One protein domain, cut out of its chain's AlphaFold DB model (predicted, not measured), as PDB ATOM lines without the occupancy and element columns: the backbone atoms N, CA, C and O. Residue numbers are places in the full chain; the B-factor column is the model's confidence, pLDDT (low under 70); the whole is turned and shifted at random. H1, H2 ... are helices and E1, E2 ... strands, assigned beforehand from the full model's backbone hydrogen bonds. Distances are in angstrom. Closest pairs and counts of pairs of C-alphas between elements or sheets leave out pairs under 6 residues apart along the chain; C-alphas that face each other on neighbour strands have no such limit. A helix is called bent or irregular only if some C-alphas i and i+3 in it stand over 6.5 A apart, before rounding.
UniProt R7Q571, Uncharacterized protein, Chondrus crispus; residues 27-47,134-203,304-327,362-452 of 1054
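Overview. This is residues 27 to 47, 134 to 203, 304 to 327 and 362 to 452 of the 1054 residues of an uncharacterized protein of Chondrus crispus (UniProt R7Q571). A twisted six-stranded sheet is the core, with helices over both faces: H2, H3 and H4 cover one face, H1 packs on H2 and H3, and H5 packs on the other face. H6 and H7 touch about perpendicular to each other and only graze the sheet, and the loop of residues 152 to 157 sticks out. The printed part has 206 residues, with seven named helices and six named strands in the order H1 H2 E1 H3 E2 H4 E3 E4 H5 E5 H6 H7 E6, class mixed. The mixed sheet runs E1 E6 E5 E2 E4 E3; the whole is compact, radius of gyration of the C-alphas 16.3 A, spans 50 by 38 by 35 A.

Arrangement. Start at E1, residues 162 to 166, parallel to E6, residues 442 to 448, where N 163 and O 444 are 2.8 A apart, within hydrogen-bond range. Next come E5, residues 402 to 407, E2, residues 194 to 198, and E4, residues 379 to 383, each parallel to the one before: look at N 404 and O 443, 2.8 A, N 196 and O 403, 2.8 A, and N 195 and O 379, 2.8 A. E3, residues 369 to 373, is antiparallel to E4 in a hairpin, with N 370 and O 382 2.8 A apart. The hub, H3, residues 172 to 189, runs along the strands at a height over the sheet of 8.2 A; its closest C-alphas to E2 are Ala 183 and Cys 195, 5.7 A. On the same face, H2, residues 135 to 150, and H4, residues 304 to 320, touch H3, closest C-alphas Ser 136 and Val 178, 6.3 A, and Arg 184 and Leu 319, 5.5 A. H1, residues 27 to 47, touches H2 at a shallow tilt of 15 degrees, opposite ways, closest C-alphas Ile 27 and Val 147, 5.6 A. On the opposite face, H5, residues 387 to 393, lies over E2. H6, residues 415 to 420, touches H7, residues 428 to 437. Every O i to N i+4 pair is within hydrogen-bond range in H2, H4, H5 and H6; H1 has 13 of 17, H3 12 of 14, H7 5 of 6.

Along the chain. Find C-alpha 27 at (153.855, 131.102, 146.619); H1 runs 28.2 A from there, irregular, with C-alphas 32 and 35 7.2 A apart. H3 spans 25.1 A, H4 24.5 A, H2 22.4 A. E6 ends at C-alpha 448, (142.356, 149.201, 152.904), after 19.5 A.

Size, cuts and confidence. The C-alphas farthest apart, Asp 156 and Lys 327, are 53.3 A apart. Residues 48 to 133, 204 to 303 and 328 to 361 are not printed; C-alphas across these cuts are 10.0, 9.8 and 13.8 A apart. H2 to E1 is a long link. Mean pLDDT of the printed part is 83.9; residues 304 to 309 and 362 to 367 are among those under 70.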
ATOM      1  N   ILE A  27     152.623 130.376 146.296       90.69
ATOM      2  CA  ILE A  27     153.855 131.102 146.619       90.69
ATOM      3  C   ILE A  27     154.944 130.755 145.593       90.69
ATOM      4  O   ILE A  27     155.616 131.646 145.073       90.69
ATOM      5  N   HIS A  28     155.090 129.473 145.241       90.31
ATOM      6  CA  HIS A  28     156.080 129.019 144.259       90.31
ATOM      7  C   HIS A  28     155.799 129.575 142.852       90.31
ATOM      8  O   HIS A  28     156.712 130.055 142.179       90.31
ATOM      9  N   VAL A  29     154.529 129.592 142.430       91.50
ATOM     10  CA  VAL A  29     154.116 130.157 141.132       91.50
ATOM     11  C   VAL A  29     154.395 131.660 141.067       91.50
ATOM     12  O   VAL A  29     155.030 132.125 140.119       91.50
ATOM     13  N   LEU A  30     154.005 132.413 142.102       91.62
ATOM     14  CA  LEU A  30     154.275 133.850 142.197       91.62
ATOM     15  C   LEU A  30     155.779 134.161 142.243       91.62
ATOM     16  O   LEU A  30     156.228 135.116 141.608       91.62
ATOM     17  N   ARG A  31     156.573 133.348 142.951       92.12
ATOM     18  CA  ARG A  31     158.032 133.509 143.045       92.12
ATOM     19  C   ARG A  31     158.720 133.321 141.692       92.12
ATOM     20  O   ARG A  31     159.611 134.105 141.366       92.12
ATOM     21  N   ASN A  32     158.282 132.347 140.895       91.12
ATOM     22  CA  ASN A  32     158.841 132.083 139.566       91.12
ATOM     23  C   ASN A  32     158.452 133.177 138.558       91.12
ATOM     24  O   ASN A  32     159.314 133.717 137.866       91.12
ATOM     25  N   ALA A  33     157.185 133.597 138.548       89.44
ATOM     26  CA  ALA A  33     156.689 134.664 137.674       89.44
ATOM     27  C   ALA A  33     157.198 136.076 138.032       89.44
ATOM     28  O   ALA A  33     156.983 137.027 137.274       89.44
ATOM     29  N   ARG A  34     157.872 136.239 139.180       91.38
ATOM     30  CA  ARG A  34     158.355 137.525 139.705       91.38
ATOM     31  C   ARG A  34     159.147 138.336 138.688       91.38
ATOM     32  O   ARG A  34     158.908 139.536 138.575       91.38
ATOM     33  N   GLN A  35     160.097 137.717 137.984       88.06
ATOM     34  CA  GLN A  35     160.979 138.451 137.071       88.06
ATOM     35  C   GLN A  35     160.189 139.043 135.900       88.06
ATOM     36  O   GLN A  35     160.330 140.232 135.612       88.06
ATOM     37  N   ASP A  36     159.293 138.265 135.291       87.50
ATOM     38  CA  ASP A  36     158.459 138.730 134.182       87.50
ATOM     39  C   ASP A  36     157.393 139.727 134.640       87.50
ATOM     40  O   ASP A  36     157.197 140.760 134.004       87.50
ATOM     41  N   ALA A  37     156.742 139.489 135.783       86.06
ATOM     42  CA  ALA A  37     155.794 140.440 136.363       86.06
ATOM     43  C   ALA A  37     156.459 141.793 136.694       86.06
ATOM     44  O   ALA A  37     155.911 142.841 136.355       86.06
ATOM     45  N   GLN A  38     157.662 141.795 137.283       83.62
ATOM     46  CA  GLN A  38     158.430 143.020 137.535       83.62
ATOM     47  C   GLN A  38     158.900 143.689 136.233       83.62
ATOM     48  O   GLN A  38     158.790 144.909 136.106       83.62
ATOM     49  N   ARG A  39     159.368 142.917 135.246       83.94
ATOM     50  CA  ARG A  39     159.782 143.419 133.924       83.94
ATOM     51  C   ARG A  39     158.624 144.090 133.183       83.94
ATOM     52  O   ARG A  39     158.795 145.181 132.646       83.94
ATOM     53  N   ASN A  40     157.443 143.479 133.216       81.25
ATOM     54  CA  ASN A  40     156.230 144.026 132.617       81.25
ATOM     55  C   ASN A  40     155.699 145.240 133.407       81.25
ATOM     56  O   ASN A  40     155.185 146.187 132.811       81.25
ATOM     57  N   ALA A  41     155.886 145.283 134.729       79.06
ATOM     58  CA  ALA A  41     155.499 146.427 135.559       79.06
ATOM     59  C   ALA A  41     156.297 147.710 135.273       79.06
ATOM     60  O   ALA A  41     155.746 148.800 135.417       79.06
ATOM     61  N   VAL A  42     157.541 147.615 134.783       79.44
ATOM     62  CA  VAL A  42     158.302 148.792 134.306       79.44
ATOM     63  C   VAL A  42     157.556 149.521 133.176       79.44
ATOM     64  O   VAL A  42     157.647 150.743 133.063       79.44
ATOM     65  N   VAL A  43     156.761 148.805 132.371       75.69
ATOM     66  CA  VAL A  43     155.895 149.419 131.351       75.69
ATOM     67  C   VAL A  43     154.775 150.236 132.009       75.69
ATOM     68  O   VAL A  43     154.540 151.370 131.599       75.69
ATOM     69  N   LEU A  44     154.140 149.722 133.071       72.75
ATOM     70  CA  LEU A  44     153.108 150.452 133.825       72.75
ATOM     71  C   LEU A  44     153.663 151.713 134.497       72.75
ATOM     72  O   LEU A  44     153.028 152.767 134.441       72.75
ATOM     73  N   ASP A  45     154.856 151.626 135.086       69.38
ATOM     74  CA  ASP A  45     155.515 152.769 135.717       69.38
ATOM     75  C   ASP A  45     155.739 153.896 134.690       69.38
ATOM     76  O   ASP A  45     155.328 155.031 134.937       69.38
ATOM     77  N   ASN A  46     156.252 153.570 133.494       68.62
ATOM     78  CA  ASN A  46     156.438 154.521 132.387       68.62
ATOM     79  C   ASN A  46     155.127 155.171 131.899       68.62
ATOM     80  O   ASN A  46     155.140 156.332 131.489       68.62
ATOM     81  N   ILE A  47     154.000 154.451 131.951       59.94
ATOM     82  CA  ILE A  47     152.670 154.990 131.612       59.94
ATOM     83  C   ILE A  47     152.173 155.934 132.719       59.94
ATOM     84  O   ILE A  47     151.600 156.985 132.431       59.94
ATOM     85  N   PRO A 134     155.443 154.742 142.247       87.50
ATOM     86  CA  PRO A 134     154.219 154.443 141.518       87.50
ATOM     87  C   PRO A 134     153.498 153.255 142.171       87.50
ATOM     88  O   PRO A 134     154.118 152.345 142.724       87.50
ATOM     89  N   ILE A 135     152.165 153.300 142.159       86.69
ATOM     90  CA  ILE A 135     151.315 152.399 142.961       86.69
ATOM     91  C   ILE A 135     151.429 150.951 142.464       86.69
ATOM     92  O   ILE A 135     151.490 150.030 143.273       86.69
ATOM     93  N   SER A 136     151.567 150.776 141.145       86.56
ATOM     94  CA  SER A 136     151.968 149.536 140.464       86.56
ATOM     95  C   SER A 136     153.156 148.868 141.155       86.56
ATOM     96  O   SER A 136     153.069 147.729 141.617       86.56
ATOM     97  N   LYS A 137     154.260 149.611 141.269       89.38
ATOM     98  CA  LYS A 137     155.500 149.151 141.887       89.38
ATOM     99  C   LYS A 137     155.356 148.917 143.383       89.38
ATOM    100  O   LYS A 137     155.899 147.929 143.862       89.38
ATOM    101  N   TYR A 138     154.628 149.771 144.108       89.75
ATOM    102  CA  TYR A 138     154.379 149.571 145.540       89.75
ATOM    103  C   TYR A 138     153.678 148.230 145.794       89.75
ATOM    104  O   TYR A 138     154.270 147.367 146.440       89.75
ATOM    105  N   ILE A 139     152.495 148.013 145.205       88.06
ATOM    106  CA  ILE A 139     151.704 146.781 145.375       88.06
ATOM    107  C   ILE A 139     152.529 145.545 144.994       88.06
ATOM    108  O   ILE A 139     152.611 144.605 145.778       88.06
ATOM    109  N   LEU A 140     153.183 145.551 143.826       89.25
ATOM    110  CA  LEU A 140     153.991 144.411 143.377       89.25
ATOM    111  C   LEU A 140     155.230 144.178 144.249       89.25
ATOM    112  O   LEU A 140     155.597 143.030 144.483       89.25
ATOM    113  N   SER A 141     155.879 145.236 144.746       91.56
ATOM    114  CA  SER A 141     157.020 145.087 145.655       91.56
ATOM    115  C   SER A 141     156.588 144.458 146.979       91.56
ATOM    116  O   SER A 141     157.183 143.464 147.381       91.56
ATOM    117  N   SER A 142     155.496 144.939 147.581       92.00
ATOM    118  CA  SER A 142     154.912 144.365 148.794       92.00
ATOM    119  C   SER A 142     154.445 142.922 148.582       92.00
ATOM    120  O   SER A 142     154.743 142.073 149.418       92.00
ATOM    121  N   LEU A 143     153.797 142.616 147.448       90.50
ATOM    122  CA  LEU A 143     153.373 141.258 147.089       90.50
ATOM    123  C   LEU A 143     154.562 140.299 147.017       90.50
ATOM    124  O   LEU A 143     154.566 139.279 147.700       90.50
ATOM    125  N   PHE A 144     155.600 140.635 146.249       93.06
ATOM    126  CA  PHE A 144     156.764 139.756 146.138       93.06
ATOM    127  C   PHE A 144     157.594 139.698 147.427       93.06
ATOM    128  O   PHE A 144     158.185 138.660 147.696       93.06
ATOM    129  N   THR A 145     157.603 140.741 148.263       93.44
ATOM    130  CA  THR A 145     158.213 140.682 149.604       93.44
ATOM    131  C   THR A 145     157.411 139.807 150.574       93.44
ATOM    132  O   THR A 145     158.014 139.130 151.401       93.44
ATOM    133  N   ALA A 146     156.080 139.770 150.478       89.31
ATOM    134  CA  ALA A 146     155.255 138.843 151.252       89.31
ATOM    135  C   ALA A 146     155.466 137.393 150.794       89.31
ATOM    136  O   ALA A 146     155.751 136.534 151.620       89.31
ATOM    137  N   VAL A 147     155.442 137.147 149.479       89.69
ATOM    138  CA  VAL A 147     155.767 135.846 148.864       89.69
ATOM    139  C   VAL A 147     157.176 135.379 149.253       89.69
ATOM    140  O   VAL A 147     157.340 134.223 149.624       89.69
ATOM    141  N   ASP A 148     158.184 136.260 149.248       91.19
ATOM    142  CA  ASP A 148     159.540 135.932 149.717       91.19
ATOM    143  C   ASP A 148     159.566 135.529 151.199       91.19
ATOM    144  O   ASP A 148     160.251 134.575 151.551       91.19
ATOM    145  N   ARG A 149     158.836 136.247 152.067       89.06
ATOM    146  CA  ARG A 149     158.764 135.958 153.511       89.06
ATOM    147  C   ARG A 149     158.064 134.629 153.787       89.06
ATOM    148  O   ARG A 149     158.589 133.822 154.544       89.06
ATOM    149  N   LEU A 150     156.923 134.393 153.146       85.81
ATOM    150  CA  LEU A 150     156.158 133.149 153.262       85.81
ATOM    151  C   LEU A 150     156.945 131.954 152.697       85.81
ATOM    152  O   LEU A 150     156.899 130.868 153.256       85.81
ATOM    153  N   ALA A 151     157.762 132.165 151.660       86.25
ATOM    154  CA  ALA A 151     158.690 131.158 151.136       86.25
ATOM    155  C   ALA A 151     160.002 130.996 151.936       86.25
ATOM    156  O   ALA A 151     160.870 130.233 151.501       86.25
ATOM    157  N   ALA A 152     160.198 131.760 153.017       87.69
ATOM    158  CA  ALA A 152     161.413 131.759 153.837       87.69
ATOM    159  C   ALA A 152     161.165 131.382 155.307       87.69
ATOM    160  O   ALA A 152     162.113 130.991 155.987       87.69
ATOM    161  N   LYS A 153     159.922 131.481 155.796       84.44
ATOM    162  CA  LYS A 153     159.518 130.891 157.076       84.44
ATOM    163  C   LYS A 153     159.621 129.363 157.001       84.44
ATOM    164  O   LYS A 153     159.361 128.765 155.956       84.44
ATOM    165  N   SER A 154     160.030 128.736 158.102       70.94
ATOM    166  CA  SER A 154     159.945 127.283 158.246       70.94
ATOM    167  C   SER A 154     158.485 126.858 158.450       70.94
ATOM    168  O   SER A 154     157.600 127.695 158.619       70.94
ATOM    169  N   LYS A 155     158.219 125.547 158.417       76.31
ATOM    170  CA  LYS A 155     156.858 124.986 158.528       76.31
ATOM    171  C   LYS A 155     156.169 125.260 159.872       76.31
ATOM    172  O   LYS A 155     154.987 124.970 160.008       76.31
ATOM    173  N   ASP A 156     156.920 125.765 160.843       77.69
ATOM    174  CA  ASP A 156     156.562 125.823 162.259       77.69
ATOM    175  C   ASP A 156     155.941 127.177 162.655       77.69
ATOM    176  O   ASP A 156     155.395 127.309 163.746       77.69
ATOM    177  N   GLU A 157     155.994 128.185 161.774       79.50
ATOM    178  CA  GLU A 157     155.227 129.424 161.924       79.50
ATOM    179  C   GLU A 157     154.000 129.412 161.004       79.50
ATOM    180  O   GLU A 157     154.133 129.532 159.779       79.50
ATOM    181  N   GLU A 158     152.807 129.369 161.605       73.00
ATOM    182  CA  GLU A 158     151.514 129.525 160.926       73.00
ATOM    183  C   GLU A 158     151.417 130.897 160.251       73.00
ATOM    184  O   GLU A 158     151.009 131.912 160.815       73.00
ATOM    185  N   SER A 159     151.875 130.944 159.008       72.38
ATOM    186  CA  SER A 159     151.955 132.162 158.223       72.38
ATOM    187  C   SER A 159     150.957 132.079 157.083       72.38
ATOM    188  O   SER A 159     151.258 131.643 155.976       72.38
ATOM    189  N   HIS A 160     149.724 132.473 157.407       81.56
ATOM    190  CA  HIS A 160     148.602 132.476 156.475       81.56
ATOM    191  C   HIS A 160     148.962 133.214 155.175       81.56
ATOM    192  O   HIS A 160     149.686 134.215 155.190       81.56
ATOM    193  N   ASN A 161     148.401 132.756 154.054       90.56
ATOM    194  CA  ASN A 161     148.649 133.302 152.718       90.56
ATOM    195  C   ASN A 161     147.935 134.652 152.498       90.56
ATOM    196  O   ASN A 161     147.076 134.795 151.628       90.56
ATOM    197  N   TYR A 162     148.262 135.643 153.324       93.50
ATOM    198  CA  TYR A 162     147.552 136.909 153.450       93.50
ATOM    199  C   TYR A 162     148.513 138.105 153.464       93.50
ATOM    200  O   TYR A 162     149.569 138.089 154.099       93.50
ATOM    201  N   LEU A 163     148.117 139.178 152.779       94.12
ATOM    202  CA  LEU A 163     148.847 140.436 152.697       94.12
ATOM    203  C   LEU A 163     147.888 141.624 152.800       94.12
ATOM    204  O   LEU A 163     147.153 141.913 151.857       94.12
ATOM    205  N   PHE A 164     147.974 142.372 153.899       94.19
ATOM    206  CA  PHE A 164     147.346 143.688 153.998       94.19
ATOM    207  C   PHE A 164     148.211 144.769 153.333       94.19
ATOM    208  O   PHE A 164     149.410 144.880 153.608       94.19
ATOM    209  N   LEU A 165     147.598 145.601 152.497       93.81
ATOM    210  CA  LEU A 165     148.206 146.759 151.851       93.81
ATOM    211  C   LEU A 165     147.487 148.035 152.279       93.81
ATOM    212  O   LEU A 165     146.346 148.286 151.890       93.81
ATOM    213  N   ASN A 166     148.196 148.883 153.025       91.75
ATOM    214  CA  ASN A 166     147.681 150.189 153.412       91.75
ATOM    215  C   ASN A 166     147.500 151.087 152.174       91.75
ATOM    216  O   ASN A 166     148.477 151.448 151.507       91.75
ATOM    217  N   ASN A 167     146.265 151.510 151.908       87.00
ATOM    218  CA  ASN A 167     145.926 152.548 150.940       87.00
ATOM    219  C   ASN A 167     146.344 153.937 151.472       87.00
ATOM    220  O   ASN A 167     145.530 154.828 151.683       87.00
ATOM    221  N   GLY A 168     147.653 154.170 151.622       83.56
ATOM    222  CA  GLY A 168     148.237 155.445 152.078       83.56
ATOM    223  C   GLY A 168     148.072 156.634 151.113       83.56
ATOM    224  O   GLY A 168     148.923 157.522 151.073       83.56
ATOM    225  N   LYS A 169     147.033 156.614 150.270       79.75
ATOM    226  CA  LYS A 169     146.573 157.699 149.393       79.75
ATOM    227  C   LYS A 169     145.053 157.916 149.466       79.75
ATOM    228  O   LYS A 169     144.575 158.776 148.729       79.75
ATOM    229  N   GLU A 170     144.324 157.146 150.285       79.94
ATOM    230  CA  GLU A 170     142.871 157.261 150.518       79.94
ATOM    231  C   GLU A 170     142.052 157.282 149.205       79.94
ATOM    232  O   GLU A 170     141.035 157.962 149.065       79.94
ATOM    233  N   ASN A 171     142.535 156.569 148.178       81.56
ATOM    234  CA  ASN A 171     142.044 156.675 146.805       81.56
ATOM    235  C   ASN A 171     141.766 155.296 146.201       81.56
ATOM    236  O   ASN A 171     142.426 154.843 145.260       81.56
ATOM    237  N   ASN A 172     140.726 154.655 146.734       81.12
ATOM    238  CA  ASN A 172     140.242 153.355 146.272       81.12
ATOM    239  C   ASN A 172     139.959 153.341 144.759       81.12
ATOM    240  O   ASN A 172     140.265 152.352 144.103       81.12
ATOM    241  N   PHE A 173     139.489 154.443 144.157       81.12
ATOM    242  CA  PHE A 173     139.297 154.539 142.700       81.12
ATOM    243  C   PHE A 173     140.596 154.315 141.906       81.12
ATOM    244  O   PHE A 173     140.600 153.581 140.919       81.12
ATOM    245  N   LEU A 174     141.710 154.916 142.337       80.19
ATOM    246  CA  LEU A 174     143.001 154.773 141.665       80.19
ATOM    247  C   LEU A 174     143.559 153.348 141.807       80.19
ATOM    248  O   LEU A 174     144.072 152.794 140.835       80.19
ATOM    249  N   TYR A 175     143.392 152.719 142.972       83.12
ATOM    250  CA  TYR A 175     143.697 151.294 143.137       83.12
ATOM    251  C   TYR A 175     142.765 150.408 142.293       83.12
ATOM    252  O   TYR A 175     143.240 149.462 141.674       83.12
ATOM    253  N   GLY A 176     141.484 150.755 142.149       85.12
ATOM    254  CA  GLY A 176     140.526 150.070 141.269       85.12
ATOM    255  C   GLY A 176     140.891 150.085 139.777       85.12
ATOM    256  O   GLY A 176     140.382 149.263 139.021       85.12
ATOM    257  N   LEU A 177     141.798 150.971 139.347       85.88
ATOM    258  CA  LEU A 177     142.405 150.948 138.008       85.88
ATOM    259  C   LEU A 177     143.730 150.161 137.970       85.88
ATOM    260  O   LEU A 177     144.022 149.492 136.981       85.88
ATOM    261  N   VAL A 178     144.535 150.230 139.036       90.00
ATOM    262  CA  VAL A 178     145.866 149.594 139.104       90.00
ATOM    263  C   VAL A 178     145.793 148.097 139.428       90.00
ATOM    264  O   VAL A 178     146.580 147.318 138.893       90.00
ATOM    265  N   VAL A 179     144.850 147.659 140.261       93.56
ATOM    266  CA  VAL A 179     144.724 146.252 140.670       93.56
ATOM    267  C   VAL A 179     144.327 145.343 139.499       93.56
ATOM    268  O   VAL A 179     144.996 144.325 139.323       93.56
ATOM    269  N   PRO A 180     143.370 145.695 138.612       94.19
ATOM    270  CA  PRO A 180     143.134 144.915 137.395       94.19
ATOM    271  C   PRO A 180     144.351 144.860 136.450       94.19
ATOM    272  O   PRO A 180     144.587 143.820 135.839       94.19
ATOM    273  N   LEU A 181     145.182 145.914 136.364       92.12
ATOM    274  CA  LEU A 181     146.453 145.852 135.618       92.12
ATOM    275  C   LEU A 181     147.415 144.828 136.242       92.12
ATOM    276  O   LEU A 181     148.035 144.052 135.522       92.12
ATOM    277  N   ILE A 182     147.523 144.801 137.572       93.75
ATOM    278  CA  ILE A 182     148.370 143.847 138.303       93.75
ATOM    279  C   ILE A 182     147.855 142.415 138.146       93.75
ATOM    280  O   ILE A 182     148.645 141.525 137.846       93.75
ATOM    281  N   ALA A 183     146.545 142.195 138.258       95.12
ATOM    282  CA  ALA A 183     145.927 140.900 138.001       95.12
ATOM    283  C   ALA A 183     146.180 140.425 136.561       95.12
ATOM    284  O   ALA A 183     146.549 139.271 136.370       95.12
ATOM    285  N   ARG A 184     146.107 141.315 135.557       93.94
ATOM    286  CA  ARG A 184     146.526 141.000 134.178       93.94
ATOM    287  C   ARG A 184     148.002 140.606 134.103       93.94
ATOM    288  O   ARG A 184     148.322 139.641 133.417       93.94
ATOM    289  N   LEU A 185     148.901 141.338 134.768       93.75
ATOM    290  CA  LEU A 185     150.331 141.009 134.761       93.75
ATOM    291  C   LEU A 185     150.600 139.639 135.388       93.75
ATOM    292  O   LEU A 185     151.349 138.857 134.811       93.75
ATOM    293  N   LEU A 186     149.967 139.326 136.521       94.31
ATOM    294  CA  LEU A 186     150.070 138.009 137.149       94.31
ATOM    295  C   LEU A 186     149.444 136.921 136.270       94.31
ATOM    296  O   LEU A 186     150.078 135.897 136.055       94.31
ATOM    297  N   ALA A 187     148.267 137.146 135.685       94.56
ATOM    298  CA  ALA A 187     147.631 136.179 134.792       94.56
ATOM    299  C   ALA A 187     148.451 135.901 133.525       94.56
ATOM    300  O   ALA A 187     148.469 134.769 133.053       94.56
ATOM    301  N   VAL A 188     149.168 136.890 132.982       93.38
ATOM    302  CA  VAL A 188     150.057 136.702 131.823       93.38
ATOM    303  C   VAL A 188     151.385 136.036 132.217       93.38
ATOM    304  O   VAL A 188     151.841 135.153 131.494       93.38
ATOM    305  N   SER A 189     151.991 136.413 133.350       93.94
ATOM    306  CA  SER A 189     153.293 135.873 133.787       93.94
ATOM    307  C   SER A 189     153.211 134.524 134.523       93.94
ATOM    308  O   SER A 189     154.188 133.782 134.524       93.94
ATOM    309  N   CYS A 190     152.074 134.182 135.134       95.00
ATOM    310  CA  CYS A 190     151.820 132.898 135.792       95.00
ATOM    311  C   CYS A 190     150.842 132.069 134.938       95.00
ATOM    312  O   CYS A 190     149.655 132.400 134.934       95.00
ATOM    313  N   PRO A 191     151.261 130.998 134.238       94.19
ATOM    314  CA  PRO A 191     150.334 130.081 133.570       94.19
ATOM    315  C   PRO A 191     149.400 129.369 134.564       94.19
ATOM    316  O   PRO A 191     149.823 128.987 135.654       94.19
ATOM    317  N   GLY A 192     148.134 129.184 134.187       94.25
ATOM    318  CA  GLY A 192     147.118 128.501 134.997       94.25
ATOM    319  C   GLY A 192     146.664 129.209 136.285       94.25
ATOM    320  O   GLY A 192     145.937 128.594 137.061       94.25
ATOM    321  N   VAL A 193     147.054 130.466 136.543       96.38
ATOM    322  CA  VAL A 193     146.608 131.204 137.745       96.38
ATOM    323  C   VAL A 193     145.195 131.765 137.573       96.38
ATOM    324  O   VAL A 193     144.837 132.250 136.500       96.38
ATOM    325  N   LEU A 194     144.403 131.767 138.645       96.88
ATOM    326  CA  LEU A 194     143.148 132.511 138.735       96.88
ATOM    327  C   LEU A 194     143.343 133.755 139.611       96.88
ATOM    328  O   LEU A 194     143.458 133.653 140.828       96.88
ATOM    329  N   CYS A 195     143.320 134.945 139.020       97.44
ATOM    330  CA  CYS A 195     143.231 136.188 139.785       97.44
ATOM    331  C   CYS A 195     141.761 136.578 139.983       97.44
ATOM    332  O   CYS A 195     141.057 136.845 139.010       97.44
ATOM    333  N   ILE A 196     141.287 136.656 141.223       96.38
ATOM    334  CA  ILE A 196     139.967 137.205 141.554       96.38
ATOM    335  C   ILE A 196     140.181 138.637 142.027       96.38
ATOM    336  O   ILE A 196     140.974 138.875 142.928       96.38
ATOM    337  N   VAL A 197     139.499 139.600 141.417       96.19
ATOM    338  CA  VAL A 197     139.632 141.023 141.737       96.19
ATOM    339  C   VAL A 197     138.268 141.572 142.093       96.19
ATOM    340  O   VAL A 197     137.419 141.750 141.217       96.19
ATOM    341  N   GLN A 198     138.071 141.895 143.365       95.00
ATOM    342  CA  GLN A 198     137.005 142.806 143.740       95.00
ATOM    343  C   GLN A 198     137.303 144.182 143.140       95.00
ATOM    344  O   GLN A 198     138.430 144.674 143.199       95.00
ATOM    345  N   LEU A 199     136.295 144.814 142.549       91.69
ATOM    346  CA  LEU A 199     136.362 146.226 142.195       91.69
ATOM    347  C   LEU A 199     135.832 147.048 143.376       91.69
ATOM    348  O   LEU A 199     134.793 146.686 143.935       91.69
ATOM    349  N   PRO A 200     136.499 148.153 143.752       88.81
ATOM    350  CA  PRO A 200     136.064 148.970 144.872       88.81
ATOM    351  C   PRO A 200     134.684 149.535 144.552       88.81
ATOM    352  O   PRO A 200     134.518 150.294 143.589       88.81
ATOM    353  N   ARG A 201     133.677 149.175 145.353       84.44
ATOM    354  CA  ARG A 201     132.372 149.824 145.248       84.44
ATOM    355  C   ARG A 201     132.580 151.282 145.645       84.44
ATOM    356  O   ARG A 201     133.359 151.587 146.550       84.44
ATOM    357  N   GLN A 202     131.846 152.199 145.022       76.06
ATOM    358  CA  GLN A 202     131.607 153.455 145.727       76.06
ATOM    359  C   GLN A 202     130.854 153.084 147.012       76.06
ATOM    360  O   GLN A 202     129.877 152.328 146.906       76.06
ATOM    361  N   PRO A 203     131.285 153.544 148.204       67.62
ATOM    362  CA  PRO A 203     130.497 153.332 149.407       67.62
ATOM    363  C   PRO A 203     129.104 153.865 149.099       67.62
ATOM    364  O   PRO A 203     128.976 154.982 148.585       67.62
ATOM    365  N   HIS A 304     123.895 154.467 140.747       52.12
ATOM    366  CA  HIS A 304     124.943 153.672 141.390       52.12
ATOM    367  C   HIS A 304     125.398 152.498 140.515       52.12
ATOM    368  O   HIS A 304     126.601 152.219 140.440       52.12
ATOM    369  N   ASP A 305     124.475 151.875 139.778       58.12
ATOM    370  CA  ASP A 305     124.819 150.855 138.784       58.12
ATOM    371  C   ASP A 305     125.720 151.438 137.687       58.12
ATOM    372  O   ASP A 305     126.719 150.823 137.327       58.12
ATOM    373  N   HIS A 306     125.455 152.654 137.194       65.06
ATOM    374  CA  HIS A 306     126.268 153.279 136.141       65.06
ATOM    375  C   HIS A 306     127.728 153.541 136.542       65.06
ATOM    376  O   HIS A 306     128.636 153.267 135.752       65.06
ATOM    377  N   GLY A 307     127.985 154.046 137.754       68.50
ATOM    378  CA  GLY A 307     129.357 154.241 138.246       68.50
ATOM    379  C   GLY A 307     130.121 152.918 138.370       68.50
ATOM    380  O   GLY A 307     131.292 152.820 138.000       68.50
ATOM    381  N   THR A 308     129.415 151.880 138.813       67.31
ATOM    382  CA  THR A 308     129.966 150.553 139.092       67.31
ATOM    383  C   THR A 308     130.188 149.734 137.810       67.31
ATOM    384  O   THR A 308     131.260 149.163 137.612       67.31
ATOM    385  N   LEU A 309     129.243 149.773 136.865       68.94
ATOM    386  CA  LEU A 309     129.393 149.239 135.505       68.94
ATOM    387  C   LEU A 309     130.555 149.902 134.763       68.94
ATOM    388  O   LEU A 309     131.303 149.222 134.065       68.94
ATOM    389  N   ARG A 310     130.768 151.212 134.948       77.44
ATOM    390  CA  ARG A 310     131.920 151.905 134.360       77.44
ATOM    391  C   ARG A 310     133.248 151.407 134.936       77.44
ATOM    392  O   ARG A 310     134.196 151.253 134.172       77.44
ATOM    393  N   LEU A 311     133.328 151.114 136.237       72.94
ATOM    394  CA  LEU A 311     134.513 150.476 136.828       72.94
ATOM    395  C   LEU A 311     134.753 149.076 136.247       72.94
ATOM    396  O   LEU A 311     135.884 148.776 135.870       72.94
ATOM    397  N   ILE A 312     133.702 148.262 136.075       75.75
ATOM    398  CA  ILE A 312     133.797 146.956 135.397       75.75
ATOM    399  C   ILE A 312     134.321 147.111 133.965       75.75
ATOM    400  O   ILE A 312     135.250 146.411 133.568       75.75
ATOM    401  N   CYS A 313     133.753 148.027 133.177       76.31
ATOM    402  CA  CYS A 313     134.151 148.221 131.786       76.31
ATOM    403  C   CYS A 313     135.574 148.775 131.647       76.31
ATOM    404  O   CYS A 313     136.320 148.279 130.804       76.31
ATOM    405  N   ASN A 314     135.974 149.732 132.494       78.00
ATOM    406  CA  ASN A 314     137.357 150.208 132.577       78.00
ATOM    407  C   ASN A 314     138.305 149.051 132.941       78.00
ATOM    408  O   ASN A 314     139.358 148.900 132.327       78.00
ATOM    409  N   GLY A 315     137.921 148.214 133.913       75.00
ATOM    410  CA  GLY A 315     138.668 147.025 134.321       75.00
ATOM    411  C   GLY A 315     138.809 146.002 133.191       75.00
ATOM    412  O   GLY A 315     139.892 145.466 132.987       75.00
ATOM    413  N   PHE A 316     137.761 145.774 132.398       76.00
ATOM    414  CA  PHE A 316     137.809 144.890 131.229       76.00
ATOM    415  C   PHE A 316     138.665 145.461 130.086       76.00
ATOM    416  O   PHE A 316     139.438 144.721 129.474       76.00
ATOM    417  N   GLU A 317     138.572 146.767 129.812       81.81
ATOM    418  CA  GLU A 317     139.453 147.467 128.864       81.81
ATOM    419  C   GLU A 317     140.921 147.316 129.298       81.81
ATOM    420  O   GLU A 317     141.774 146.961 128.487       81.81
ATOM    421  N   VAL A 318     141.190 147.465 130.597       79.56
ATOM    422  CA  VAL A 318     142.490 147.209 131.233       79.56
ATOM    423  C   VAL A 318     142.942 145.748 131.104       79.56
ATOM    424  O   VAL A 318     144.093 145.512 130.729       79.56
ATOM    425  N   LEU A 319     142.077 144.761 131.366       76.62
ATOM    426  CA  LEU A 319     142.419 143.332 131.301       76.62
ATOM    427  C   LEU A 319     142.701 142.851 129.872       76.62
ATOM    428  O   LEU A 319     143.589 142.028 129.663       76.62
ATOM    429  N   THR A 320     141.957 143.348 128.884       78.19
ATOM    430  CA  THR A 320     141.993 142.819 127.509       78.19
ATOM    431  C   THR A 320     142.738 143.714 126.520       78.19
ATOM    432  O   THR A 320     143.226 143.234 125.500       78.19
ATOM    433  N   GLY A 321     142.870 145.014 126.806       79.25
ATOM    434  CA  GLY A 321     143.271 146.030 125.826       79.25
ATOM    435  C   GLY A 321     142.160 146.398 124.833       79.25
ATOM    436  O   GLY A 321     142.434 147.068 123.842       79.25
ATOM    437  N   LYS A 322     140.918 145.944 125.059       75.31
ATOM    438  CA  LYS A 322     139.755 146.200 124.201       75.31
ATOM    439  C   LYS A 322     138.571 146.654 125.051       75.31
ATOM    440  O   LYS A 322     138.133 145.943 125.951       75.31
ATOM    441  N   MET A 323     138.006 147.816 124.744       66.94
ATOM    442  CA  MET A 323     136.751 148.240 125.368       66.94
ATOM    443  C   MET A 323     135.622 147.286 124.921       66.94
ATOM    444  O   MET A 323     135.549 146.974 123.727       66.94
ATOM    445  N   PRO A 324     134.754 146.788 125.823       61.44
ATOM    446  CA  PRO A 324     133.700 145.861 125.428       61.44
ATOM    447  C   PRO A 324     132.672 146.600 124.567       61.44
ATOM    448  O   PRO A 324     132.303 147.737 124.874       61.44
ATOM    449  N   SER A 325     132.193 145.971 123.489       56.06
ATOM    450  CA  SER A 325     131.187 146.584 122.615       56.06
ATOM    451  C   SER A 325     129.936 146.946 123.430       56.06
ATOM    452  O   SER A 325     129.357 146.050 124.054       56.06
ATOM    453  N   PRO A 326     129.505 148.222 123.460       56.19
ATOM    454  CA  PRO A 326     128.385 148.632 124.293       56.19
ATOM    455  C   PRO A 326     127.099 147.967 123.794       56.19
ATOM    456  O   PRO A 326     126.591 148.284 122.719       56.19
ATOM    457  N   LYS A 327     126.568 147.026 124.585       54.22
ATOM    458  CA  LYS A 327     125.238 146.451 124.364       54.22
ATOM    459  C   LYS A 327     124.217 147.588 124.379       54.22
ATOM    460  O   LYS A 327     124.252 148.422 125.281       54.22
ATOM    461  N   GLY A 362     134.782 135.712 126.956       42.06
ATOM    462  CA  GLY A 362     134.271 136.617 127.985       42.06
ATOM    463  C   GLY A 362     132.878 136.206 128.436       42.06
ATOM    464  O   GLY A 362     131.900 136.865 128.083       42.06
ATOM    465  N   MET A 363     132.775 135.109 129.193       37.53
ATOM    466  CA  MET A 363     131.501 134.733 129.801       37.53
ATOM    467  C   MET A 363     131.109 135.759 130.868       37.53
ATOM    468  O   MET A 363     131.740 135.867 131.921       37.53
ATOM    469  N   MET A 364     129.993 136.445 130.621       44.59
ATOM    470  CA  MET A 364     129.116 136.882 131.702       44.59
ATOM    471  C   MET A 364     128.470 135.628 132.300       44.59
ATOM    472  O   MET A 364     127.418 135.180 131.846       44.59
ATOM    473  N   VAL A 365     129.143 135.041 133.287       39.84
ATOM    474  CA  VAL A 365     128.548 134.063 134.209       39.84
ATOM    475  C   VAL A 365     127.383 134.765 134.942       39.84
ATOM    476  O   VAL A 365     127.445 135.979 135.119       39.84
ATOM    477  N   PRO A 366     126.314 134.071 135.376       42.59
ATOM    478  CA  PRO A 366     125.240 134.689 136.171       42.59
ATOM    479  C   PRO A 366     125.660 135.204 137.568       42.59
ATOM    480  O   PRO A 366     124.837 135.801 138.260       42.59
ATOM    481  N   THR A 367     126.912 135.004 137.995       50.97
ATOM    482  CA  THR A 367     127.525 135.692 139.149       50.97
ATOM    483  C   THR A 367     127.848 137.152 138.796       50.97
ATOM    484  O   THR A 367     128.018 137.482 137.622       50.97
ATOM    485  N   LYS A 368     127.917 138.076 139.768       73.88
ATOM    486  CA  LYS A 368     127.935 139.527 139.469       73.88
ATOM    487  C   LYS A 368     129.341 140.051 139.115       73.88
ATOM    488  O   LYS A 368     129.899 140.913 139.798       73.88
ATOM    489  N   GLY A 369     129.908 139.525 138.027       85.75
ATOM    490  CA  GLY A 369     131.263 139.818 137.561       85.75
ATOM    491  C   GLY A 369     131.524 139.492 136.083       85.75
ATOM    492  O   GLY A 369     130.609 139.185 135.320       85.75
ATOM    493  N   ILE A 370     132.791 139.571 135.667       88.25
ATOM    494  CA  ILE A 370     133.263 139.198 134.322       88.25
ATOM    495  C   ILE A 370     134.488 138.288 134.429       88.25
ATOM    496  O   ILE A 370     135.482 138.659 135.053       88.25
ATOM    497  N   VAL A 371     134.437 137.134 133.757       91.62
ATOM    498  CA  VAL A 371     135.602 136.263 133.530       91.62
ATOM    499  C   VAL A 371     136.347 136.712 132.269       91.62
ATOM    500  O   VAL A 371     135.732 136.955 131.231       91.62
ATOM    501  N   VAL A 372     137.677 136.774 132.345       92.31
ATOM    502  CA  VAL A 372     138.596 136.933 131.209       92.31
ATOM    503  C   VAL A 372     139.603 135.785 131.239       92.31
ATOM    504  O   VAL A 372     140.389 135.687 132.179       92.31
ATOM    505  N   THR A 373     139.595 134.931 130.214       94.69
ATOM    506  CA  THR A 373     140.529 133.797 130.086       94.69
ATOM    507  C   THR A 373     141.664 134.121 129.113       94.69
ATOM    508  O   THR A 373     141.424 134.590 127.996       94.69
ATOM    509  N   PHE A 374     142.899 133.843 129.525       93.44
ATOM    510  CA  PHE A 374     144.134 134.059 128.772       93.44
ATOM    511  C   PHE A 374     144.608 132.762 128.091       93.44
ATOM    512  O   PHE A 374     144.265 131.654 128.501       93.44
ATOM    513  N   SER A 375     145.414 132.885 127.032       93.81
ATOM    514  CA  SER A 375     145.865 131.748 126.206       93.81
ATOM    515  C   SER A 375     146.849 130.795 126.899       93.81
ATOM    516  O   SER A 375     147.089 129.703 126.398       93.81
ATOM    517  N   ASN A 376     147.395 131.179 128.053       92.81
ATOM    518  CA  ASN A 376     148.230 130.353 128.934       92.81
ATOM    519  C   ASN A 376     147.408 129.595 130.005       92.81
ATOM    520  O   ASN A 376     147.965 129.146 131.007       92.81
ATOM    521  N   GLY A 377     146.084 129.499 129.832       94.44
ATOM    522  CA  GLY A 377     145.159 128.837 130.761       94.44
ATOM    523  C   GLY A 377     144.772 129.670 131.987       94.44
ATOM    524  O   GLY A 377     143.903 129.256 132.750       94.44
ATOM    525  N   SER A 378     145.384 130.839 132.180       96.00
ATOM    526  CA  SER A 378     145.112 131.716 133.318       96.00
ATOM    527  C   SER A 378     143.802 132.479 133.161       96.00
ATOM    528  O   SER A 378     143.290 132.675 132.057       96.00
ATOM    529  N   MET A 379     143.253 132.951 134.275       95.75
ATOM    530  CA  MET A 379     141.969 133.641 134.328       95.75
ATOM    531  C   MET A 379     142.034 134.875 135.230       95.75
ATOM    532  O   MET A 379     142.706 134.879 136.258       95.75
ATOM    533  N   CYS A 380     141.284 135.913 134.874       96.44
ATOM    534  CA  CYS A 380     140.929 137.003 135.778       96.44
ATOM    535  C   CYS A 380     139.407 137.050 135.941       96.44
ATOM    536  O   CYS A 380     138.696 137.146 134.942       96.44
ATOM    537  N   PHE A 381     138.909 137.024 137.176       95.31
ATOM    538  CA  PHE A 381     137.505 137.287 137.486       95.31
ATOM    539  C   PHE A 381     137.373 138.652 138.165       95.31
ATOM    540  O   PHE A 381     137.787 138.817 139.310       95.31
ATOM    541  N   LEU A 382     136.807 139.634 137.459       94.25
ATOM    542  CA  LEU A 382     136.428 140.918 138.053       94.25
ATOM    543  C   LEU A 382     135.061 140.761 138.718       94.25
ATOM    544  O   LEU A 382     134.109 140.407 138.028       94.25
ATOM    545  N   THR A 383     134.935 141.053 140.010       93.44
ATOM    546  CA  THR A 383     133.676 140.937 140.762       93.44
ATOM    547  C   THR A 383     133.296 142.239 141.463       93.44
ATOM    548  O   THR A 383     134.153 143.045 141.822       93.44
ATOM    549  N   LEU A 384     131.994 142.442 141.664       90.12
ATOM    550  CA  LEU A 384     131.454 143.459 142.575       90.12
ATOM    551  C   LEU A 384     131.092 142.898 143.950       90.12
ATOM    552  O   LEU A 384     130.720 143.653 144.851       90.12
ATOM    553  N   GLU A 385     131.089 141.578 144.093       90.50
ATOM    554  CA  GLU A 385     130.706 140.874 145.315       90.50
ATOM    555  C   GLU A 385     131.915 140.722 146.243       90.50
ATOM    556  O   GLU A 385     132.996 141.240 145.955       90.50
ATOM    557  N   ASP A 386     131.734 140.078 147.390       90.25
ATOM    558  CA  ASP A 386     132.887 139.581 148.138       90.25
ATOM    559  C   ASP A 386     133.674 138.603 147.234       90.25
ATOM    560  O   ASP A 386     133.072 137.692 146.646       90.25
ATOM    561  N   PRO A 387     134.993 138.795 147.046       91.88
ATOM    562  CA  PRO A 387     135.787 137.913 146.210       91.88
ATOM    563  C   PRO A 387     136.000 136.516 146.819       91.88
ATOM    564  O   PRO A 387     136.371 135.605 146.077       91.88
ATOM    565  N   LEU A 388     135.744 136.314 148.116       90.12
ATOM    566  CA  LEU A 388     135.853 135.013 148.783       90.12
ATOM    567  C   LEU A 388     134.611 134.149 148.488       90.12
ATOM    568  O   LEU A 388     134.745 133.057 147.932       90.12
ATOM    569  N   LEU A 389     133.398 134.682 148.673       88.56
ATOM    570  CA  LEU A 389     132.151 134.090 148.163       88.56
ATOM    571  C   LEU A 389     132.194 133.873 146.640       88.56
ATOM    572  O   LEU A 389     131.682 132.870 146.136       88.56
ATOM    573  N   ALA A 390     132.843 134.768 145.884       89.19
ATOM    574  CA  ALA A 390     133.078 134.545 144.459       89.19
ATOM    575  C   ALA A 390     133.957 133.307 144.202       89.19
ATOM    576  O   ALA A 390     133.608 132.490 143.347       89.19
ATOM    577  N   ALA A 391     135.055 133.130 144.944       88.88
ATOM    578  CA  ALA A 391     135.927 131.962 144.839       88.88
ATOM    579  C   ALA A 391     135.201 130.649 145.193       88.88
ATOM    580  O   ALA A 391     135.351 129.661 144.470       88.88
ATOM    581  N   GLU A 392     134.363 130.654 146.239       87.06
ATOM    582  CA  GLU A 392     133.479 129.530 146.591       87.06
ATOM    583  C   GLU A 392     132.525 129.206 145.422       87.06
ATOM    584  O   GLU A 392     132.460 128.065 144.953       87.06
ATOM    585  N   SER A 393     131.853 130.228 144.872       86.38
ATOM    586  CA  SER A 393     130.876 130.074 143.780       86.38
ATOM    587  C   SER A 393     131.475 129.528 142.475       86.38
ATOM    588  O   SER A 393     130.808 128.782 141.755       86.38
ATOM    589  N   LEU A 394     132.740 129.854 142.184       85.94
ATOM    590  CA  LEU A 394     133.456 129.411 140.986       85.94
ATOM    591  C   LEU A 394     133.912 127.943 141.055       85.94
ATOM    592  O   LEU A 394     134.377 127.420 140.045       85.94
ATOM    593  N   ARG A 395     133.783 127.275 142.217       86.62
ATOM    594  CA  ARG A 395     134.203 125.875 142.447       86.62
ATOM    595  C   ARG A 395     135.634 125.596 141.973       86.62
ATOM    596  O   ARG A 395     135.910 124.588 141.321       86.62
ATOM    597  N   VAL A 396     136.539 126.522 142.284       86.00
ATOM    598  CA  VAL A 396     137.927 126.501 141.810       86.00
ATOM    599  C   VAL A 396     138.641 125.229 142.280       86.00
ATOM    600  O   VAL A 396     138.567 124.865 143.457       86.00
ATOM    601  N   SER A 397     139.344 124.561 141.360       88.81
ATOM    602  CA  SER A 397     140.116 123.351 141.658       88.81
ATOM    603  C   SER A 397     141.206 123.625 142.698       88.81
ATOM    604  O   SER A 397     141.899 124.639 142.627       88.81
ATOM    605  N   LEU A 398     141.420 122.676 143.615       87.06
ATOM    606  CA  LEU A 398     142.501 122.713 144.612       87.06
ATOM    607  C   LEU A 398     143.907 122.744 143.979       87.06
ATOM    608  O   LEU A 398     144.867 123.145 144.625       87.06
ATOM    609  N   ALA A 399     144.035 122.340 142.711       90.56
ATOM    610  CA  ALA A 399     145.288 122.419 141.960       90.56
ATOM    611  C   ALA A 399     145.509 123.775 141.258       90.56
ATOM    612  O   ALA A 399     146.599 124.019 140.748       90.56
ATOM    613  N   THR A 400     144.503 124.654 141.199       94.25
ATOM    614  CA  THR A 400     144.603 125.968 140.542       94.25
ATOM    615  C   THR A 400     145.110 127.009 141.543       94.25
ATOM    616  O   THR A 400     144.413 127.258 142.526       94.25
ATOM    617  N   PRO A 401     146.265 127.661 141.325       95.81
ATOM    618  CA  PRO A 401     146.716 128.745 142.192       95.81
ATOM    619  C   PRO A 401     145.800 129.970 142.029       95.81
ATOM    620  O   PRO A 401     145.531 130.414 140.911       95.81
ATOM    621  N   VAL A 402     145.317 130.517 143.143       96.06
ATOM    622  CA  VAL A 402     144.352 131.621 143.214       96.06
ATOM    623  C   VAL A 402     144.988 132.826 143.893       96.06
ATOM    624  O   VAL A 402     145.536 132.704 144.984       96.06
ATOM    625  N   VAL A 403     144.871 134.005 143.284       96.69
ATOM    626  CA  VAL A 403     145.265 135.281 143.895       96.69
ATOM    627  C   VAL A 403     144.032 136.164 144.011       96.69
ATOM    628  O   VAL A 403     143.488 136.613 143.004       96.69
ATOM    629  N   VAL A 404     143.580 136.401 145.234       96.56
ATOM    630  CA  VAL A 404     142.429 137.243 145.542       96.56
ATOM    631  C   VAL A 404     142.899 138.660 145.845       96.56
ATOM    632  O   VAL A 404     143.800 138.850 146.653       96.56
ATOM    633  N   PHE A 405     142.257 139.657 145.245       96.50
ATOM    634  CA  PHE A 405     142.392 141.065 145.599       96.50
ATOM    635  C   PHE A 405     141.061 141.566 146.169       96.50
ATOM    636  O   PHE A 405     140.053 141.576 145.458       96.50
ATOM    637  N   SER A 406     141.073 141.972 147.439       95.31
ATOM    638  CA  SER A 406     139.921 142.509 148.174       95.31
ATOM    639  C   SER A 406     140.108 143.999 148.476       95.31
ATOM    640  O   SER A 406     141.238 144.465 148.637       95.31
ATOM    641  N   PHE A 407     139.005 144.740 148.566       93.38
ATOM    642  CA  PHE A 407     138.966 146.145 148.962       93.38
ATOM    643  C   PHE A 407     138.152 146.297 150.244       93.38
ATOM    644  O   PHE A 407     136.926 146.191 150.226       93.38
ATOM    645  N   LEU A 408     138.834 146.608 151.344       91.50
ATOM    646  CA  LEU A 408     138.199 146.885 152.627       91.50
ATOM    647  C   LEU A 408     137.350 148.161 152.512       91.50
ATOM    648  O   LEU A 408     137.883 149.230 152.198       91.50
ATOM    649  N   HIS A 409     136.045 148.079 152.765       86.00
ATOM    650  CA  HIS A 409     135.199 149.270 152.848       86.00
ATOM    651  C   HIS A 409     135.254 149.840 154.278       86.00
ATOM    652  O   HIS A 409     135.522 149.107 155.232       86.00
ATOM    653  N   PRO A 410     135.014 151.151 154.480       81.31
ATOM    654  CA  PRO A 410     134.977 151.727 155.824       81.31
ATOM    655  C   PRO A 410     133.876 151.078 156.677       81.31
ATOM    656  O   PRO A 410     132.691 151.280 156.414       81.31
ATOM    657  N   GLY A 411     134.282 150.307 157.690       82.62
ATOM    658  CA  GLY A 411     133.395 149.524 158.559       82.62
ATOM    659  C   GLY A 411     133.472 148.004 158.361       82.62
ATOM    660  O   GLY A 411     132.999 147.279 159.231       82.62
ATOM    661  N   ASP A 412     134.096 147.518 157.283       84.50
ATOM    662  CA  ASP A 412     134.399 146.090 157.123       84.50
ATOM    663  C   ASP A 412     135.523 145.680 158.097       84.50
ATOM    664  O   ASP A 412     136.467 146.440 158.334       84.50
ATOM    665  N   VAL A 413     135.452 144.461 158.642       83.75
ATOM    666  CA  VAL A 413     136.539 143.873 159.444       83.75
ATOM    667  C   VAL A 413     137.549 143.216 158.493       83.75
ATOM    668  O   VAL A 413     137.134 142.361 157.711       83.75
ATOM    669  N   PRO A 414     138.854 143.549 158.549       85.94
ATOM    670  CA  PRO A 414     139.848 142.936 157.669       85.94
ATOM    671  C   PRO A 414     139.914 141.419 157.825       85.94
ATOM    672  O   PRO A 414     139.884 140.901 158.945       85.94
ATOM    673  N   CYS A 415     140.125 140.708 156.721       83.94
ATOM    674  CA  CYS A 415     140.306 139.257 156.706       83.94
ATOM    675  C   CYS A 415     141.439 138.830 157.658       83.94
ATOM    676  O   CYS A 415     141.309 137.849 158.387       83.94
ATOM    677  N   GLY A 416     142.522 139.614 157.735       82.44
ATOM    678  CA  GLY A 416     143.615 139.385 158.689       82.44
ATOM    679  C   GLY A 416     143.223 139.543 160.165       82.44
ATOM    680  O   GLY A 416     143.782 138.862 161.019       82.44
ATOM    681  N   SER A 417     142.242 140.393 160.475       85.31
ATOM    682  CA  SER A 417     141.687 140.529 161.829       85.31
ATOM    683  C   SER A 417     140.725 139.382 162.162       85.31
ATOM    684  O   SER A 417     140.697 138.917 163.299       85.31
ATOM    685  N   VAL A 418     139.997 138.867 161.164       83.06
ATOM    686  CA  VAL A 418     139.168 137.654 161.288       83.06
ATOM    687  C   VAL A 418     140.026 136.403 161.523       83.06
ATOM    688  O   VAL A 418     139.646 135.544 162.321       83.06
ATOM    689  N   LEU A 419     141.208 136.307 160.902       81.12
ATOM    690  CA  LEU A 419     142.198 135.268 161.219       81.12
ATOM    691  C   LEU A 419     142.636 135.343 162.692       81.12
ATOM    692  O   LEU A 419     142.506 134.361 163.411       81.12
ATOM    693  N   GLN A 420     143.073 136.520 163.154       82.00
ATOM    694  CA  GLN A 420     143.634 136.722 164.502       82.00
ATOM    695  C   GLN A 420     142.620 136.600 165.657       82.00
ATOM    696  O   GLN A 420     143.018 136.482 166.814       82.00
ATOM    697  N   SER A 421     141.312 136.652 165.385       82.25
ATOM    698  CA  SER A 421     140.275 136.606 166.424       82.25
ATOM    699  C   SER A 421     139.888 135.168 166.801       82.25
ATOM    700  O   SER A 421     138.819 134.676 166.442       82.25
ATOM    701  N   GLU A 422     140.758 134.457 167.521       72.69
ATOM    702  CA  GLU A 422     140.438 133.120 168.058       72.69
ATOM    703  C   GLU A 422     139.347 133.151 169.145       72.69
ATOM    704  O   GLU A 422     138.568 132.212 169.279       72.69
ATOM    705  N   ALA A 423     139.292 134.232 169.929       65.50
ATOM    706  CA  ALA A 423     138.606 134.270 171.225       65.50
ATOM    707  C   ALA A 423     137.104 134.626 171.188       65.50
ATOM    708  O   ALA A 423     136.475 134.709 172.245       65.50
ATOM    709  N   ALA A 424     136.520 134.864 170.011       57.75
ATOM    710  CA  ALA A 424     135.106 135.211 169.852       57.75
ATOM    711  C   ALA A 424     134.333 134.102 169.125       57.75
ATOM    712  O   ALA A 424     134.878 133.415 168.263       57.75
ATOM    713  N   THR A 425     133.053 133.932 169.476       73.00
ATOM    714  CA  THR A 425     132.169 132.868 168.963       73.00
ATOM    715  C   THR A 425     132.270 132.708 167.441       73.00
ATOM    716  O   THR A 425     132.149 133.722 166.745       73.00
ATOM    717  N   PRO A 426     132.436 131.480 166.908       73.56
ATOM    718  CA  PRO A 426     132.712 131.270 165.491       73.56
ATOM    719  C   PRO A 426     131.572 131.805 164.620       73.56
ATOM    720  O   PRO A 426     130.481 131.239 164.553       73.56
ATOM    721  N   HIS A 427     131.832 132.921 163.939       81.56
ATOM    722  CA  HIS A 427     130.945 133.405 162.893       81.56
ATOM    723  C   HIS A 427     131.108 132.471 161.679       81.56
ATOM    724  O   HIS A 427     132.241 132.259 161.246       81.56
ATOM    725  N   PRO A 428     130.032 131.931 161.078       83.44
ATOM    726  CA  PRO A 428     130.144 130.937 160.001       83.44
ATOM    727  C   PRO A 428     130.783 131.496 158.717       83.44
ATOM    728  O   PRO A 428     131.151 130.746 157.817       83.44
ATOM    729  N   GLU A 429     130.915 132.818 158.614       78.00
ATOM    730  CA  GLU A 429     131.701 133.503 157.586       78.00
ATOM    731  C   GLU A 429     133.203 133.492 157.921       78.00
ATOM    732  O   GLU A 429     134.021 133.227 157.049       78.00
ATOM    733  N   ALA A 430     133.577 133.673 159.195       82.69
ATOM    734  CA  ALA A 430     134.965 133.608 159.653       82.69
ATOM    735  C   ALA A 430     135.572 132.209 159.466       82.69
ATOM    736  O   ALA A 430     136.714 132.090 159.026       82.69
ATOM    737  N   GLU A 431     134.795 131.153 159.728       87.25
ATOM    738  CA  GLU A 431     135.208 129.769 159.467       87.25
ATOM    739  C   GLU A 431     135.436 129.503 157.971       87.25
ATOM    740  O   GLU A 431     136.425 128.868 157.608       87.25
ATOM    741  N   ARG A 432     134.581 130.037 157.083       84.44
ATOM    742  CA  ARG A 432     134.791 129.958 155.622       84.44
ATOM    743  C   ARG A 432     136.039 130.713 155.186       84.44
ATOM    744  O   ARG A 432     136.797 130.203 154.367       84.44
ATOM    745  N   ILE A 433     136.243 131.918 155.720       84.44
ATOM    746  CA  ILE A 433     137.398 132.767 155.414       84.44
ATOM    747  C   ILE A 433     138.694 132.050 155.822       84.44
ATOM    748  O   ILE A 433     139.593 131.944 154.990       84.44
ATOM    749  N   ARG A 434     138.751 131.464 157.030       87.88
ATOM    750  CA  ARG A 434     139.848 130.584 157.484       87.88
ATOM    751  C   ARG A 434     140.041 129.401 156.534       87.88
ATOM    752  O   ARG A 434     141.045 129.360 155.834       87.88
ATOM    753  N   ALA A 435     139.021 128.560 156.349       88.88
ATOM    754  CA  ALA A 435     139.089 127.369 155.493       88.88
ATOM    755  C   ALA A 435     139.418 127.645 154.005       88.88
ATOM    756  O   ALA A 435     139.732 126.715 153.251       88.88
ATOM    757  N   MET A 436     139.340 128.903 153.551       87.44
ATOM    758  CA  MET A 436     139.809 129.331 152.232       87.44
ATOM    759  C   MET A 436     141.231 129.921 152.237       87.44
ATOM    760  O   MET A 436     141.909 129.819 151.217       87.44
ATOM    761  N   LEU A 437     141.686 130.505 153.350       86.81
ATOM    762  CA  LEU A 437     143.040 131.034 153.577       86.81
ATOM    763  C   LEU A 437     144.054 129.949 153.977       86.81
ATOM    764  O   LEU A 437     145.225 130.044 153.606       86.81
ATOM    765  N   ASP A 438     143.589 128.894 154.646       89.12
ATOM    766  CA  ASP A 438     144.366 127.705 155.036       89.12
ATOM    767  C   ASP A 438     144.771 126.843 153.820       89.12
ATOM    768  O   ASP A 438     145.553 125.896 153.918       89.12
ATOM    769  N   ARG A 439     144.250 127.169 152.630       90.62
ATOM    770  CA  ARG A 439     144.597 126.515 151.367       90.62
ATOM    771  C   ARG A 439     145.938 127.016 150.830       90.62
ATOM    772  O   ARG A 439     146.048 128.158 150.394       90.62
ATOM    773  N   GLU A 440     146.913 126.116 150.692       90.75
ATOM    774  CA  GLU A 440     148.210 126.383 150.035       90.75
ATOM    775  C   GLU A 440     148.116 126.933 148.595       90.75
ATOM    776  O   GLU A 440     149.079 127.497 148.069       90.75
ATOM    777  N   ASN A 441     146.978 126.741 147.923       93.06
ATOM    778  CA  ASN A 441     146.739 127.240 146.572       93.06
ATOM    779  C   ASN A 441     146.038 128.611 146.534       93.06
ATOM    780  O   ASN A 441     145.744 129.079 145.439       93.06
ATOM    781  N   VAL A 442     145.761 129.267 147.666       94.56
ATOM    782  CA  VAL A 442     145.067 130.569 147.729       94.56
ATOM    783  C   VAL A 442     145.973 131.623 148.363       94.56
ATOM    784  O   VAL A 442     146.596 131.367 149.382       94.56
ATOM    785  N   PHE A 443     146.032 132.820 147.776       95.56
ATOM    786  CA  PHE A 443     146.728 133.989 148.322       95.56
ATOM    787  C   PHE A 443     145.789 135.196 148.330       95.56
ATOM    788  O   PHE A 443     145.245 135.542 147.283       95.56
ATOM    789  N   VAL A 444     145.610 135.865 149.468       95.50
ATOM    790  CA  VAL A 444     144.721 137.030 149.607       95.50
ATOM    791  C   VAL A 444     145.527 138.315 149.796       95.50
ATOM    792  O   VAL A 444     146.366 138.426 150.685       95.50
ATOM    793  N   VAL A 445     145.241 139.309 148.960       95.94
ATOM    794  CA  VAL A 445     145.766 140.674 149.024       95.94
ATOM    795  C   VAL A 445     144.607 141.603 149.367       95.94
ATOM    796  O   VAL A 445     143.743 141.860 148.532       95.94
ATOM    797  N   GLU A 446     144.573 142.111 150.592       95.25
ATOM    798  CA  GLU A 446     143.531 143.026 151.058       95.25
ATOM    799  C   GLU A 446     144.047 144.465 151.050       95.25
ATOM    800  O   GLU A 446     145.140 144.749 151.537       95.25
ATOM    801  N   ILE A 447     143.282 145.376 150.452       94.44
ATOM    802  CA  ILE A 447     143.664 146.775 150.245       94.44
ATOM    803  C   ILE A 447     142.690 147.651 151.027       94.44
ATOM    804  O   ILE A 447     141.494 147.650 150.742       94.44
ATOM    805  N   GLY A 448     143.194 148.408 152.002       92.56
ATOM    806  CA  GLY A 448     142.356 149.201 152.904       92.56
ATOM    807  C   GLY A 448     143.106 150.335 153.592       92.56
ATOM    808  O   GLY A 448     144.336 150.342 153.650       92.56
ATOM    809  N   ASP A 449     142.370 151.311 154.114       88.06
ATOM    810  CA  ASP A 449     142.938 152.452 154.837       88.06
ATOM    811  C   ASP A 449     143.279 152.034 156.279       88.06
ATOM    812  O   ASP A 449     142.385 151.788 157.092       88.06
ATOM    813  N   ALA A 450     144.572 151.950 156.624       76.12
ATOM    814  CA  ALA A 450     145.010 151.391 157.915       76.12
ATOM    815  C   ALA A 450     144.489 152.155 159.150       76.12
ATOM    816  O   ALA A 450     144.420 151.589 160.240       76.12
ATOM    817  N   ASN A 451     144.094 153.420 158.976       72.62
ATOM    818  CA  ASN A 451     143.580 154.285 160.040       72.62
ATOM    819  C   ASN A 451     142.298 153.730 160.698       72.62
ATOM    820  O   ASN A 451     142.041 154.033 161.864       72.62
ATOM    821  N   ASN A 452     141.529 152.887 159.996       59.09
ATOM    822  CA  ASN A 452     140.307 152.277 160.533       59.09
ATOM    823  C   ASN A 452     140.590 151.226 161.625       59.09
ATOM    824  O   ASN A 452     139.784 151.070 162.538       59.09
TER     825      ASN A 452